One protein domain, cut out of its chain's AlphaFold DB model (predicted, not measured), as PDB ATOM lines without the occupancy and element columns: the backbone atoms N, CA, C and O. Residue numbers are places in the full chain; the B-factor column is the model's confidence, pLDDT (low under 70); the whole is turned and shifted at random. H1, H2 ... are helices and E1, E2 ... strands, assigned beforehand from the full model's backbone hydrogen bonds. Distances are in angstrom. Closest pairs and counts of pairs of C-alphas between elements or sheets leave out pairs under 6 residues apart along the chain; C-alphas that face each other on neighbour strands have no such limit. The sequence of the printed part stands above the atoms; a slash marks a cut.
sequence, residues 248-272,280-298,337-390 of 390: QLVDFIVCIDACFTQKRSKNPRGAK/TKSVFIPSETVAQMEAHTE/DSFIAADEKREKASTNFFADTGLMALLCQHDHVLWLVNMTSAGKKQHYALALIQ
ATOM      1  N   GLN A 248      -3.147 -36.731 -15.497       59.00
ATOM      2  CA  GLN A 248      -4.551 -36.495 -15.871       59.00
ATOM      3  C   GLN A 248      -5.527 -36.718 -14.705       59.00
ATOM      4  O   GLN A 248      -5.444 -37.708 -13.980       59.00
ATOM      5  N   LEU A 249      -6.503 -35.808 -14.581       72.25
ATOM      6  CA  LEU A 249      -7.531 -35.747 -13.527       72.25
ATOM      7  C   LEU A 249      -8.611 -36.850 -13.617       72.25
ATOM      8  O   LEU A 249      -9.344 -37.061 -12.654       72.25
ATOM      9  N   VAL A 250      -8.756 -37.524 -14.765       77.69
ATOM     10  CA  VAL A 250      -9.885 -38.429 -15.058       77.69
ATOM     11  C   VAL A 250      -9.398 -39.777 -15.592       77.69
ATOM     12  O   VAL A 250      -8.525 -39.830 -16.453       77.69
ATOM     13  N   ASP A 251     -10.024 -40.857 -15.120       78.50
ATOM     14  CA  ASP A 251      -9.683 -42.242 -15.475       78.50
ATOM     15  C   ASP A 251     -10.283 -42.673 -16.816       78.50
ATOM     16  O   ASP A 251      -9.619 -43.294 -17.640       78.50
ATOM     17  N   PHE A 252     -11.567 -42.363 -17.022       84.50
ATOM     18  CA  PHE A 252     -12.327 -42.748 -18.206       84.50
ATOM     19  C   PHE A 252     -13.359 -41.688 -18.554       84.50
ATOM     20  O   PHE A 252     -14.022 -41.133 -17.679       84.50
ATOM     21  N   ILE A 253     -13.558 -41.485 -19.853       88.62
ATOM     22  CA  ILE A 253     -14.633 -40.653 -20.385       88.62
ATOM     23  C   ILE A 253     -15.680 -41.567 -21.018       88.62
ATOM     24  O   ILE A 253     -15.389 -42.369 -21.915       88.62
ATOM     25  N   VAL A 254     -16.912 -41.439 -20.532       92.75
ATOM     26  CA  VAL A 254     -18.083 -42.180 -21.007       92.75
ATOM     27  C   VAL A 254     -19.245 -41.224 -21.257       92.75
ATOM     28  O   VAL A 254     -19.349 -40.172 -20.630       92.75
ATOM     29  N   CYS A 255     -20.131 -41.595 -22.176       94.31
ATOM     30  CA  CYS A 255     -21.289 -40.804 -22.572       94.31
ATOM     31  C   CYS A 255     -22.575 -41.582 -22.299       94.31
ATOM     32  O   CYS A 255     -22.662 -42.769 -22.615       94.31
ATOM     33  N   ILE A 256     -23.587 -40.900 -21.754       93.69
ATOM     34  CA  ILE A 256     -24.929 -41.454 -21.556       93.69
ATOM     35  C   ILE A 256     -25.908 -40.697 -22.439       93.69
ATOM     36  O   ILE A 256     -26.011 -39.475 -22.343       93.69
ATOM     37  N   ASP A 257     -26.674 -41.421 -23.249       90.69
ATOM     38  CA  ASP A 257     -27.802 -40.837 -23.971       90.69
ATOM     39  C   ASP A 257     -29.015 -41.769 -24.002       90.69
ATOM     40  O   ASP A 257     -28.896 -42.990 -23.912       90.69
ATOM     41  N   ALA A 258     -30.201 -41.173 -24.123       89.31
ATOM     42  CA  ALA A 258     -31.463 -41.880 -24.256       89.31
ATOM     43  C   ALA A 258     -32.185 -41.527 -25.556       89.31
ATOM     44  O   ALA A 258     -32.486 -40.364 -25.839       89.31
ATOM     45  N   CYS A 259     -32.544 -42.579 -26.283       86.88
ATOM     46  CA  CYS A 259     -33.203 -42.562 -27.570       86.88
ATOM     47  C   CYS A 259     -34.663 -43.023 -27.439       86.88
ATOM     48  O   CYS A 259     -34.953 -44.192 -27.181       86.88
ATOM     49  N   PHE A 260     -35.601 -42.105 -27.674       82.62
ATOM     50  CA  PHE A 260     -37.043 -42.375 -27.604       82.62
ATOM     51  C   PHE A 260     -37.656 -42.810 -28.938       82.62
ATOM     52  O   PHE A 260     -38.857 -43.046 -29.005       82.62
ATOM     53  N   THR A 261     -36.882 -42.899 -30.021       80.38
ATOM     54  CA  THR A 261     -37.403 -43.390 -31.310       80.38
ATOM     55  C   THR A 261     -37.519 -44.914 -31.330       80.38
ATOM     56  O   THR A 261     -38.324 -45.461 -32.083       80.38
ATOM     57  N   GLN A 262     -36.774 -45.605 -30.464       79.56
ATOM     58  CA  GLN A 262     -36.824 -47.054 -30.310       79.56
ATOM     59  C   GLN A 262     -37.829 -47.427 -29.220       79.56
ATOM     60  O   GLN A 262     -37.550 -47.301 -28.033       79.56
ATOM     61  N   LYS A 263     -39.017 -47.873 -29.634       81.25
ATOM     62  CA  LYS A 263     -40.103 -48.268 -28.726       81.25
ATOM     63  C   LYS A 263     -40.562 -49.683 -29.031       81.25
ATOM     64  O   LYS A 263     -40.633 -50.084 -30.194       81.25
ATOM     65  N   ARG A 264     -40.966 -50.417 -27.996       82.25
ATOM     66  CA  ARG A 264     -41.580 -51.741 -28.148       82.25
ATOM     67  C   ARG A 264     -43.051 -51.659 -27.792       82.25
ATOM     68  O   ARG A 264     -43.390 -51.346 -26.657       82.25
ATOM     69  N   SER A 265     -43.944 -51.952 -28.736       77.69
ATOM     70  CA  SER A 265     -45.390 -51.952 -28.477       77.69
ATOM     71  C   SER A 265     -45.780 -53.026 -27.460       77.69
ATOM     72  O   SER A 265     -45.274 -54.151 -27.528       77.69
ATOM     73  N   LYS A 266     -46.765 -52.743 -26.604       74.69
ATOM     74  CA  LYS A 266     -47.485 -53.789 -25.874       74.69
ATOM     75  C   LYS A 266     -48.245 -54.627 -26.894       74.69
ATOM     76  O   LYS A 266     -49.137 -54.129 -27.569       74.69
ATOM     77  N   ASN A 267     -47.880 -55.895 -27.052       62.06
ATOM     78  CA  ASN A 267     -48.568 -56.763 -28.002       62.06
ATOM     79  C   ASN A 267     -49.798 -57.406 -27.323       62.06
ATOM     80  O   ASN A 267     -49.611 -58.243 -26.433       62.06
ATOM     81  N   PRO A 268     -51.043 -57.087 -27.736       51.41
ATOM     82  CA  PRO A 268     -52.257 -57.639 -27.126       51.41
ATOM     83  C   PRO A 268     -52.424 -59.152 -27.361       51.41
ATOM     84  O   PRO A 268     -53.182 -59.804 -26.654       51.41
ATOM     85  N   ARG A 269     -51.676 -59.747 -28.305       54.69
ATOM     86  CA  ARG A 269     -51.717 -61.187 -28.634       54.69
ATOM     87  C   ARG A 269     -50.734 -62.055 -27.835       54.69
ATOM     88  O   ARG A 269     -50.315 -63.109 -28.305       54.69
ATOM     89  N   GLY A 270     -50.368 -61.637 -26.624       46.31
ATOM     90  CA  GLY A 270     -49.657 -62.515 -25.690       46.31
ATOM     91  C   GLY A 270     -48.144 -62.611 -25.898       46.31
ATOM     92  O   GLY A 270     -47.567 -63.675 -25.695       46.31
ATOM     93  N   ALA A 271     -47.464 -61.487 -26.157       47.78
ATOM     94  CA  ALA A 271     -46.010 -61.388 -25.942       47.78
ATOM     95  C   ALA A 271     -45.613 -61.406 -24.442       47.78
ATOM     96  O   ALA A 271     -44.514 -61.008 -24.082       47.78
ATOM     97  N   LYS A 272     -46.506 -61.874 -23.556       45.06
ATOM     98  CA  LYS A 272     -46.161 -62.327 -22.198       45.06
ATOM     99  C   LYS A 272     -45.410 -63.665 -22.207       45.06
ATOM    100  O   LYS A 272     -44.923 -64.101 -21.173       45.06
ATOM    101  N   THR A 280     -26.837 -65.229 -27.224       66.62
ATOM    102  CA  THR A 280     -25.609 -64.414 -27.220       66.62
ATOM    103  C   THR A 280     -25.503 -63.527 -25.984       66.62
ATOM    104  O   THR A 280     -26.519 -63.133 -25.407       66.62
ATOM    105  N   LYS A 281     -24.271 -63.145 -25.622       72.88
ATOM    106  CA  LYS A 281     -24.005 -62.218 -24.513       72.88
ATOM    107  C   LYS A 281     -24.711 -60.880 -24.759       72.88
ATOM    108  O   LYS A 281     -24.463 -60.209 -25.759       72.88
ATOM    109  N   SER A 282     -25.595 -60.501 -23.841       81.56
ATOM    110  CA  SER A 282     -26.346 -59.251 -23.928       81.56
ATOM    111  C   SER A 282     -25.506 -58.069 -23.442       81.56
ATOM    112  O   SER A 282     -24.758 -58.197 -22.477       81.56
ATOM    113  N   VAL A 283     -25.659 -56.916 -24.094       88.38
ATOM    114  CA  VAL A 283     -25.228 -55.608 -23.563       88.38
ATOM    115  C   VAL A 283     -26.325 -54.951 -22.721       88.38
ATOM    116  O   VAL A 283     -26.089 -53.919 -22.106       88.38
ATOM    117  N   PHE A 284     -27.535 -55.521 -22.714       91.06
ATOM    118  CA  PHE A 284     -28.646 -54.997 -21.931       91.06
ATOM    119  C   PHE A 284     -28.525 -55.390 -20.469       91.06
ATOM    120  O   PHE A 284     -28.350 -56.571 -20.157       91.06
ATOM    121  N   ILE A 285     -28.712 -54.407 -19.599       91.19
ATOM    122  CA  ILE A 285     -28.824 -54.604 -18.161       91.19
ATOM    123  C   ILE A 285     -30.146 -55.328 -17.848       91.19
ATOM    124  O   ILE A 285     -31.181 -54.979 -18.432       91.19
ATOM    125  N   PRO A 286     -30.138 -56.345 -16.961       90.00
ATOM    126  CA  PRO A 286     -31.349 -57.055 -16.559       90.00
ATOM    127  C   PRO A 286     -32.398 -56.120 -15.949       90.00
ATOM    128  O   PRO A 286     -32.065 -55.201 -15.199       90.00
ATOM    129  N   SER A 287     -33.680 -56.383 -16.218       88.88
ATOM    130  CA  SER A 287     -34.793 -55.601 -15.656       88.88
ATOM    131  C   SER A 287     -34.795 -55.587 -14.129       88.88
ATOM    132  O   SER A 287     -35.221 -54.612 -13.518       88.88
ATOM    133  N   GLU A 288     -34.297 -56.654 -13.514       91.00
ATOM    134  CA  GLU A 288     -34.196 -56.812 -12.069       91.00
ATOM    135  C   GLU A 288     -33.193 -55.816 -11.475       91.00
ATOM    136  O   GLU A 288     -33.498 -55.168 -10.477       91.00
ATOM    137  N   THR A 289     -32.032 -55.641 -12.114       91.31
ATOM    138  CA  THR A 289     -31.013 -54.659 -11.707       91.31
ATOM    139  C   THR A 289     -31.563 -53.237 -11.799       91.31
ATOM    140  O   THR A 289     -31.381 -52.436 -10.884       91.31
ATOM    141  N   VAL A 290     -32.315 -52.936 -12.861       92.00
ATOM    142  CA  VAL A 290     -32.958 -51.625 -13.035       92.00
ATOM    143  C   VAL A 290     -33.986 -51.362 -11.935       92.00
ATOM    144  O   VAL A 290     -33.983 -50.286 -11.344       92.00
ATOM    145  N   ALA A 291     -34.821 -52.351 -11.608       92.12
ATOM    146  CA  ALA A 291     -35.819 -52.229 -10.546       92.12
ATOM    147  C   ALA A 291     -35.175 -52.044  -9.159       92.12
ATOM    148  O   ALA A 291     -35.669 -51.274  -8.335       92.12
ATOM    149  N   GLN A 292     -34.047 -52.715  -8.899       93.44
ATOM    150  CA  GLN A 292     -33.276 -52.523  -7.668       93.44
ATOM    151  C   GLN A 292     -32.723 -51.098  -7.562       93.44
ATOM    152  O   GLN A 292     -32.797 -50.499  -6.485       93.44
ATOM    153  N   MET A 293     -32.215 -50.544  -8.667       93.69
ATOM    154  CA  MET A 293     -31.726 -49.167  -8.711       93.69
ATOM    155  C   MET A 293     -32.861 -48.145  -8.555       93.69
ATOM    156  O   MET A 293     -32.692 -47.150  -7.849       93.69
ATOM    157  N   GLU A 294     -34.035 -48.394  -9.147       92.56
ATOM    158  CA  GLU A 294     -35.228 -47.559  -8.947       92.56
ATOM    159  C   GLU A 294     -35.600 -47.508  -7.456       92.56
ATOM    160  O   GLU A 294     -35.613 -46.430  -6.862       92.56
ATOM    161  N   ALA A 295     -35.740 -48.668  -6.808       92.19
ATOM    162  CA  ALA A 295     -36.040 -48.750  -5.378       92.19
ATOM    163  C   ALA A 295     -34.932 -48.156  -4.483       92.19
ATOM    164  O   ALA A 295     -35.192 -47.684  -3.373       92.19
ATOM    165  N   HIS A 296     -33.665 -48.208  -4.901       90.94
ATOM    166  CA  HIS A 296     -32.574 -47.537  -4.192       90.94
ATOM    167  C   HIS A 296     -32.702 -46.010  -4.285       90.94
ATOM    168  O   HIS A 296     -32.655 -45.334  -3.260       90.94
ATOM    169  N   THR A 297     -32.943 -45.491  -5.490       88.69
ATOM    170  CA  THR A 297     -33.091 -44.052  -5.750       88.69
ATOM    171  C   THR A 297     -34.266 -43.471  -4.960       88.69
ATOM    172  O   THR A 297     -34.106 -42.467  -4.267       88.69
ATOM    173  N   GLU A 298     -35.419 -44.146  -4.967       88.62
ATOM    174  CA  GLU A 298     -36.606 -43.736  -4.203       88.62
ATOM    175  C   GLU A 298     -36.343 -43.685  -2.689       88.62
ATOM    176  O   GLU A 298     -36.746 -42.734  -2.016       88.62
ATOM    177  N   ASP A 337     -36.408 -26.355 -14.422       67.44
ATOM    178  CA  ASP A 337     -37.496 -25.792 -15.228       67.44
ATOM    179  C   ASP A 337     -37.048 -25.404 -16.650       67.44
ATOM    180  O   ASP A 337     -37.839 -25.437 -17.597       67.44
ATOM    181  N   SER A 338     -35.765 -25.076 -16.831       63.84
ATOM    182  CA  SER A 338     -35.200 -24.680 -18.127       63.84
ATOM    183  C   SER A 338     -34.908 -25.865 -19.058       63.84
ATOM    184  O   SER A 338     -34.827 -25.691 -20.279       63.84
ATOM    185  N   PHE A 339     -34.759 -27.089 -18.536       60.31
ATOM    186  CA  PHE A 339     -34.408 -28.257 -19.348       60.31
ATOM    187  C   PHE A 339     -35.635 -29.077 -19.776       60.31
ATOM    188  O   PHE A 339     -36.232 -29.819 -19.005       60.31
ATOM    189  N   ILE A 340     -35.896 -29.127 -21.091       56.59
ATOM    190  CA  ILE A 340     -36.896 -30.028 -21.721       56.59
ATOM    191  C   ILE A 340     -36.628 -31.523 -21.405       56.59
ATOM    192  O   ILE A 340     -37.467 -32.399 -21.639       56.59
ATOM    193  N   ALA A 341     -35.421 -31.866 -20.948       53.00
ATOM    194  CA  ALA A 341     -35.074 -33.209 -20.487       53.00
ATOM    195  C   ALA A 341     -35.590 -33.523 -19.069       53.00
ATOM    196  O   ALA A 341     -35.854 -34.696 -18.811       53.00
ATOM    197  N   ALA A 342     -35.745 -32.502 -18.221       45.81
ATOM    198  CA  ALA A 342     -36.185 -32.581 -16.828       45.81
ATOM    199  C   ALA A 342     -37.701 -32.361 -16.651       45.81
ATOM    200  O   ALA A 342     -38.244 -32.699 -15.607       45.81
ATOM    201  N   ASP A 343     -38.402 -31.868 -17.679       54.06
ATOM    202  CA  ASP A 343     -39.865 -31.738 -17.676       54.06
ATOM    203  C   ASP A 343     -40.566 -33.116 -17.659       54.06
ATOM    204  O   ASP A 343     -40.857 -33.720 -18.699       54.06
ATOM    205  N   GLU A 344     -40.845 -33.613 -16.450       53.97
ATOM    206  CA  GLU A 344     -41.558 -34.871 -16.193       53.97
ATOM    207  C   GLU A 344     -42.995 -34.870 -16.738       53.97
ATOM    208  O   GLU A 344     -43.551 -35.936 -17.013       53.97
ATOM    209  N   LYS A 345     -43.602 -33.690 -16.939       49.31
ATOM    210  CA  LYS A 345     -44.979 -33.558 -17.443       49.31
ATOM    211  C   LYS A 345     -45.065 -33.826 -18.944       49.31
ATOM    212  O   LYS A 345     -46.154 -34.063 -19.471       49.31
ATOM    213  N   ARG A 346     -43.933 -33.817 -19.654       52.47
ATOM    214  CA  ARG A 346     -43.885 -34.039 -21.100       52.47
ATOM    215  C   ARG A 346     -43.633 -35.512 -21.417       52.47
ATOM    216  O   ARG A 346     -42.499 -35.948 -21.623       52.47
ATOM    217  N   GLU A 347     -44.714 -36.287 -21.528       57.31
ATOM    218  CA  GLU A 347     -44.656 -37.687 -21.970       57.31
ATOM    219  C   GLU A 347     -44.102 -37.808 -23.407       57.31
ATOM    220  O   GLU A 347     -44.826 -37.745 -24.399       57.31
ATOM    221  N   LYS A 348     -42.792 -38.050 -23.548       57.69
ATOM    222  CA  LYS A 348     -42.146 -38.343 -24.851       57.69
ATOM    223  C   LYS A 348     -42.540 -39.719 -25.417       57.69
ATOM    224  O   LYS A 348     -42.317 -40.025 -26.596       57.69
ATOM    225  N   ALA A 349     -43.136 -40.573 -24.588       58.91
ATOM    226  CA  ALA A 349     -43.648 -41.876 -24.971       58.91
ATOM    227  C   ALA A 349     -44.730 -42.344 -23.992       58.91
ATOM    228  O   ALA A 349     -44.483 -42.427 -22.793       58.91
ATOM    229  N   SER A 350     -45.902 -42.699 -24.522       65.38
ATOM    230  CA  SER A 350     -46.995 -43.228 -23.711       65.38
ATOM    231  C   SER A 350     -46.693 -44.651 -23.244       65.38
ATOM    232  O   SER A 350     -46.535 -45.570 -24.055       65.38
ATOM    233  N   THR A 351     -46.702 -44.854 -21.931       72.81
ATOM    234  CA  THR A 351     -46.629 -46.182 -21.311       72.81
ATOM    235  C   THR A 351     -47.900 -46.999 -21.544       72.81
ATOM    236  O   THR A 351     -47.906 -48.189 -21.252       72.81
ATOM    237  N   ASN A 352     -48.978 -46.429 -22.103       74.44
ATOM    238  CA  ASN A 352     -50.210 -47.167 -22.409       74.44
ATOM    239  C   ASN A 352     -50.031 -48.108 -23.603       74.44
ATOM    240  O   ASN A 352     -50.450 -49.264 -23.540       74.44
ATOM    241  N   PHE A 353     -49.367 -47.636 -24.660       75.44
ATOM    242  CA  PHE A 353     -49.202 -48.375 -25.916       75.44
ATOM    243  C   PHE A 353     -47.882 -49.140 -26.003       75.44
ATOM    244  O   PHE A 353     -47.795 -50.132 -26.729       75.44
ATOM    245  N   PHE A 354     -46.860 -48.702 -25.270       79.44
ATOM    246  CA  PHE A 354     -45.512 -49.251 -25.359       79.44
ATOM    247  C   PHE A 354     -45.108 -49.946 -24.055       79.44
ATOM    248  O   PHE A 354     -45.377 -49.454 -22.964       79.44
ATOM    249  N   ALA A 355     -44.526 -51.140 -24.186       81.50
ATOM    250  CA  ALA A 355     -43.874 -51.869 -23.104       81.50
ATOM    251  C   ALA A 355     -42.504 -51.254 -22.792       81.50
ATOM    252  O   ALA A 355     -42.177 -51.101 -21.622       81.50
ATOM    253  N   ASP A 356     -41.768 -50.848 -23.835       85.75
ATOM    254  CA  ASP A 356     -40.537 -50.067 -23.695       85.75
ATOM    255  C   ASP A 356     -40.739 -48.710 -24.375       85.75
ATOM    256  O   ASP A 356     -41.138 -48.643 -25.544       85.75
ATOM    257  N   THR A 357     -40.489 -47.639 -23.632       86.00
ATOM    258  CA  THR A 357     -40.699 -46.237 -24.017       86.00
ATOM    259  C   THR A 357     -39.490 -45.616 -24.717       86.00
ATOM    260  O   THR A 357     -39.637 -44.582 -25.374       86.00
ATOM    261  N   GLY A 358     -38.322 -46.247 -24.602       88.44
ATOM    262  CA  GLY A 358     -37.051 -45.804 -25.165       88.44
ATOM    263  C   GLY A 358     -35.914 -46.761 -24.805       88.44
ATOM    264  O   GLY A 358     -36.113 -47.726 -24.062       88.44
ATOM    265  N   LEU A 359     -34.714 -46.457 -25.293       91.06
ATOM    266  CA  LEU A 359     -33.462 -47.058 -24.831       91.06
ATOM    267  C   LEU A 359     -32.553 -45.987 -24.247       91.06
ATOM    268  O   LEU A 359     -32.466 -44.903 -24.817       91.06
ATOM    269  N   MET A 360     -31.825 -46.311 -23.183       93.44
ATOM    270  CA  MET A 360     -30.686 -45.514 -22.726       93.44
ATOM    271  C   MET A 360     -29.401 -46.331 -22.866       93.44
ATOM    272  O   MET A 360     -29.409 -47.545 -22.662       93.44
ATOM    273  N   ALA A 361     -28.320 -45.676 -23.270       94.69
ATOM    274  CA  ALA A 361     -27.043 -46.296 -23.582       94.69
ATOM    275  C   ALA A 361     -25.912 -45.617 -22.816       94.69
ATOM    276  O   ALA A 361     -25.902 -44.393 -22.709       94.69
ATOM    277  N   LEU A 362     -24.952 -46.417 -22.352       96.00
ATOM    278  CA  LEU A 362     -23.647 -45.961 -21.887       96.00
ATOM    279  C   LEU A 362     -22.598 -46.370 -22.926       96.00
ATOM    280  O   LEU A 362     -22.454 -47.558 -23.239       96.00
ATOM    281  N   LEU A 363     -21.888 -45.388 -23.472       95.38
ATOM    282  CA  LEU A 363     -20.866 -45.563 -24.501       95.38
ATOM    283  C   LEU A 363     -19.515 -45.056 -23.998       95.38
ATOM    284  O   LEU A 363     -19.460 -44.150 -23.170       95.38
ATOM    285  N   CYS A 364     -18.417 -45.611 -24.508       93.56
ATOM    286  CA  CYS A 364     -17.111 -44.977 -24.329       93.56
ATOM    287  C   CYS A 364     -16.929 -43.799 -25.300       93.56
ATOM    288  O   CYS A 364     -17.679 -43.665 -26.265       93.56
ATOM    289  N   GLN A 365     -15.875 -43.003 -25.103       90.31
ATOM    290  CA  GLN A 365     -15.504 -41.889 -25.995       90.31
ATOM    291  C   GLN A 365     -15.238 -42.266 -27.470       90.31
ATOM    292  O   GLN A 365     -15.122 -41.389 -28.315       90.31
ATOM    293  N   HIS A 366     -15.122 -43.558 -27.786       91.69
ATOM    294  CA  HIS A 366     -14.949 -44.075 -29.150       91.69
ATOM    295  C   HIS A 366     -16.246 -44.697 -29.708       91.69
ATOM    296  O   HIS A 366     -16.187 -45.576 -30.567       91.69
ATOM    297  N   ASP A 367     -17.410 -44.320 -29.169       91.06
ATOM    298  CA  ASP A 367     -18.746 -44.779 -29.584       91.06
ATOM    299  C   ASP A 367     -18.984 -46.299 -29.485       91.06
ATOM    300  O   ASP A 367     -19.922 -46.849 -30.074       91.06
ATOM    301  N   HIS A 368     -18.178 -47.018 -28.694       90.31
ATOM    302  CA  HIS A 368     -18.465 -48.416 -28.385       90.31
ATOM    303  C   HIS A 368     -19.497 -48.508 -27.262       90.31
ATOM    304  O   HIS A 368     -19.282 -48.012 -26.156       90.31
ATOM    305  N   VAL A 369     -20.600 -49.208 -27.540       92.19
ATOM    306  CA  VAL A 369     -21.638 -49.513 -26.551       92.19
ATOM    307  C   VAL A 369     -21.053 -50.389 -25.444       92.19
ATOM    308  O   VAL A 369     -20.595 -51.507 -25.700       92.19
ATOM    309  N   LEU A 370     -21.112 -49.887 -24.212       93.44
ATOM    310  CA  LEU A 370     -20.726 -50.626 -23.014       93.44
ATOM    311  C   LEU A 370     -21.941 -51.353 -22.452       93.44
ATOM    312  O   LEU A 370     -21.906 -52.576 -22.320       93.44
ATOM    313  N   TRP A 371     -23.038 -50.626 -22.231       94.81
ATOM    314  CA  TRP A 371     -24.304 -51.188 -21.766       94.81
ATOM    315  C   TRP A 371     -25.509 -50.443 -22.340       94.81
ATOM    316  O   TRP A 371     -25.425 -49.272 -22.710       94.81
ATOM    317  N   LEU A 372     -26.640 -51.144 -22.406       94.19
ATOM    318  CA  LEU A 372     -27.948 -50.617 -22.782       94.19
ATOM    319  C   LEU A 372     -28.966 -50.912 -21.683       94.19
ATOM    320  O   LEU A 372     -28.872 -51.918 -20.983       94.19
ATOM    321  N   VAL A 373     -29.999 -50.089 -21.579       93.31
ATOM    322  CA  VAL A 373     -31.143 -50.349 -20.710       93.31
ATOM    323  C   VAL A 373     -32.444 -50.032 -21.439       93.31
ATOM    324  O   VAL A 373     -32.563 -49.013 -22.122       93.31
ATOM    325  N   ASN A 374     -33.421 -50.934 -21.308       91.06
ATOM    326  CA  ASN A 374     -34.782 -50.684 -21.771       91.06
ATOM    327  C   ASN A 374     -35.463 -49.727 -20.794       91.06
ATOM    328  O   ASN A 374     -35.579 -50.029 -19.605       91.06
ATOM    329  N   MET A 375     -35.943 -48.598 -21.302       89.62
ATOM    330  CA  MET A 375     -36.740 -47.671 -20.514       89.62
ATOM    331  C   MET A 375     -38.195 -48.134 -20.543       89.62
ATOM    332  O   MET A 375     -38.746 -48.397 -21.608       89.62
ATOM    333  N   THR A 376     -38.813 -48.250 -19.375       86.81
ATOM    334  CA  THR A 376     -40.184 -48.762 -19.183       86.81
ATOM    335  C   THR A 376     -41.126 -47.718 -18.584       86.81
ATOM    336  O   THR A 376     -42.334 -47.939 -18.506       86.81
ATOM    337  N   SER A 377     -40.590 -46.564 -18.187       81.38
ATOM    338  CA  SER A 377     -41.332 -45.435 -17.631       81.38
ATOM    339  C   SER A 377     -41.299 -44.223 -18.568       81.38
ATOM    340  O   SER A 377     -40.562 -44.193 -19.560       81.38
ATOM    341  N   ALA A 378     -42.147 -43.232 -18.296       68.50
ATOM    342  CA  ALA A 378     -42.108 -41.963 -19.010       68.50
ATOM    343  C   ALA A 378     -40.901 -41.127 -18.544       68.50
ATOM    344  O   ALA A 378     -40.651 -41.012 -17.346       68.50
ATOM    345  N   GLY A 379     -40.173 -40.530 -19.494       67.69
ATOM    346  CA  GLY A 379     -39.068 -39.603 -19.212       67.69
ATOM    347  C   GLY A 379     -37.697 -40.256 -18.985       67.69
ATOM    348  O   GLY A 379     -37.559 -41.476 -18.921       67.69
ATOM    349  N   LYS A 380     -36.649 -39.420 -18.909       67.19
ATOM    350  CA  LYS A 380     -35.270 -39.835 -18.592       67.19
ATOM    351  C   LYS A 380     -35.102 -39.888 -17.063       67.19
ATOM    352  O   LYS A 380     -34.477 -39.008 -16.488       67.19
ATOM    353  N   LYS A 381     -35.691 -40.888 -16.393       80.75
ATOM    354  CA  LYS A 381     -35.531 -41.045 -14.934       80.75
ATOM    355  C   LYS A 381     -34.068 -41.324 -14.556       80.75
ATOM    356  O   LYS A 381     -33.391 -42.105 -15.227       80.75
ATOM    357  N   GLN A 382     -33.610 -40.743 -13.445       86.88
ATOM    358  CA  GLN A 382     -32.219 -40.833 -12.971       86.88
ATOM    359  C   GLN A 382     -31.737 -42.276 -12.748       86.88
ATOM    360  O   GLN A 382     -30.590 -42.597 -13.054       86.88
ATOM    361  N   HIS A 383     -32.613 -43.169 -12.274       89.56
ATOM    362  CA  HIS A 383     -32.243 -44.553 -11.973       89.56
ATOM    363  C   HIS A 383     -31.730 -45.330 -13.198       89.56
ATOM    364  O   HIS A 383     -30.945 -46.254 -13.027       89.56
ATOM    365  N   TYR A 384     -32.124 -44.964 -14.427       92.50
ATOM    366  CA  TYR A 384     -31.598 -45.611 -15.636       92.50
ATOM    367  C   TYR A 384     -30.118 -45.286 -15.846       92.50
ATOM    368  O   TYR A 384     -29.336 -46.183 -16.147       92.50
ATOM    369  N   ALA A 385     -29.732 -44.020 -15.655       92.44
ATOM    370  CA  ALA A 385     -28.343 -43.590 -15.772       92.44
ATOM    371  C   ALA A 385     -27.485 -44.212 -14.665       92.44
ATOM    372  O   ALA A 385     -26.405 -44.725 -14.942       92.44
ATOM    373  N   LEU A 386     -27.995 -44.244 -13.429       92.38
ATOM    374  CA  LEU A 386     -27.295 -44.875 -12.308       92.38
ATOM    375  C   LEU A 386     -27.124 -46.383 -12.512       92.38
ATOM    376  O   LEU A 386     -26.045 -46.907 -12.256       92.38
ATOM    377  N   ALA A 387     -28.150 -47.072 -13.021       93.62
ATOM    378  CA  ALA A 387     -28.072 -48.504 -13.302       93.62
ATOM    379  C   ALA A 387     -27.023 -48.839 -14.372       93.62
ATOM    380  O   ALA A 387     -26.502 -49.941 -14.358       93.62
ATOM    381  N   LEU A 388     -26.730 -47.915 -15.296       92.94
ATOM    382  CA  LEU A 388     -25.690 -48.096 -16.311       92.94
ATOM    383  C   LEU A 388     -24.266 -47.923 -15.765       92.94
ATOM    384  O   LEU A 388     -23.338 -48.470 -16.353       92.94
ATOM    385  N   ILE A 389     -24.092 -47.127 -14.706       90.50
ATOM    386  CA  ILE A 389     -22.781 -46.799 -14.125       90.50
ATOM    387  C   ILE A 389     -22.359 -47.823 -13.062       90.50
ATOM    388  O   ILE A 389     -21.165 -48.082 -12.922       90.50
ATOM    389  N   GLN A 390     -23.321 -48.350 -12.299       78.94
ATOM    390  CA  GLN A 390     -23.090 -49.321 -11.225       78.94
ATOM    391  C   GLN A 390     -22.731 -50.706 -11.772       78.94
ATOM    392  O   GLN A 390     -21.858 -51.354 -11.151       78.94
TER     393      GLN A 390
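AT A GLANCE: This is residues 248 to 272, 280 to 298 and 337 to 390 of the 390 residues of an uncharacterized protein of Hydnomerulius pinastri MD-312 (UniProt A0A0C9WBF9). Picture a narrow antiparallel sheet of three strands, E1, E3 and E4, with the short helix H2 packed over one face and the longer helix H1 packed on H2 and grazing the sheet. Two long stretches with no named element reach outward from this small core, residues 260 to 272, whose C-alphas lie 9 to 26 A from the mean of all C-alphas, and residues 337 to 353, at 13 to 22 A from it, and the short strand E2 runs on into E3. The printed part has 98 residues, with E1, H1, E2, E3, E4 and H2 along the chain; the sheet's order is E1, E3, E4. The class is mixed, helices and strands, with 43 residues, under half, in named elements. The whole is only just compact, close to loose, with a radius of gyration of the C-alphas of 14.7 A and spans of 53 by 42 by 27 A.

IN THESE COORDINATES: Find C-alpha 254 at (-18.083, -42.180, -21.007); from there E1 runs 16.5 A through residues 254 to 259. H1, residues 287 to 298, begins with C-alpha 287 at (-34.793, -55.601, -15.656) and is 16.6 A long. E2 is residues 354 to 356, 5.3 A. E3, residues 358 to 364, measures 20.0 A, and E4, residues 369 to 375, 16.4 A. H2, residues 382 to 389, is 11.2 A long and ends with C-alpha 389 at (-22.781, -46.799, -14.125).

HOW THE PARTS SIT: Start at the inner strand E3. The edge strand E1 is antiparallel to it at 162 degrees; look at N 259 and O 359, 2.7 A apart, within hydrogen-bond range. On E3's other side E4 is antiparallel, also at 162 degrees, and N 373 and O 360 are within hydrogen-bond range at 2.8 A; E3 and E4 form a hairpin. E2 pairs with no named strand, but residues 264 to 265 pair with it, antiparallel. H2 is on the sheet at a height of 8.6 A, slantwise to the strands at 33 degrees to E3 on the local plane. It lies over E3, where 5 of its 8 C-alphas fall; its closest C-alphas to that strand are Leu 388 and Leu 362, 6.3 A apart. H1 only grazes the sheet, with its residues 287 to 290. H1 and H2 touch, the C-alphas of Glu 294 and His 383 being closest at 5.2 A, at a steep tilt of 55 degrees, opposite ways. In H1 and H2 every O i to N i+4 pair is within hydrogen-bond range. E2 and H2 are apart.

THE WHOLE: The two C-alphas farthest apart, those of Gln 248 and Arg 269, are 54.7 A apart. Residues 273 to 279 are not printed, with 21.3 A between C-alphas 272 and 280; nor are residues 299 to 336, with 21.1 A between C-alphas 298 and 337. Of the links that are printed whole, none is long. Mean pLDDT of the printed part is 79.9; look for values under 70 at residue 248, residues 267 to 272, residue 280, residues 337 to 350 and residues 378 to 380.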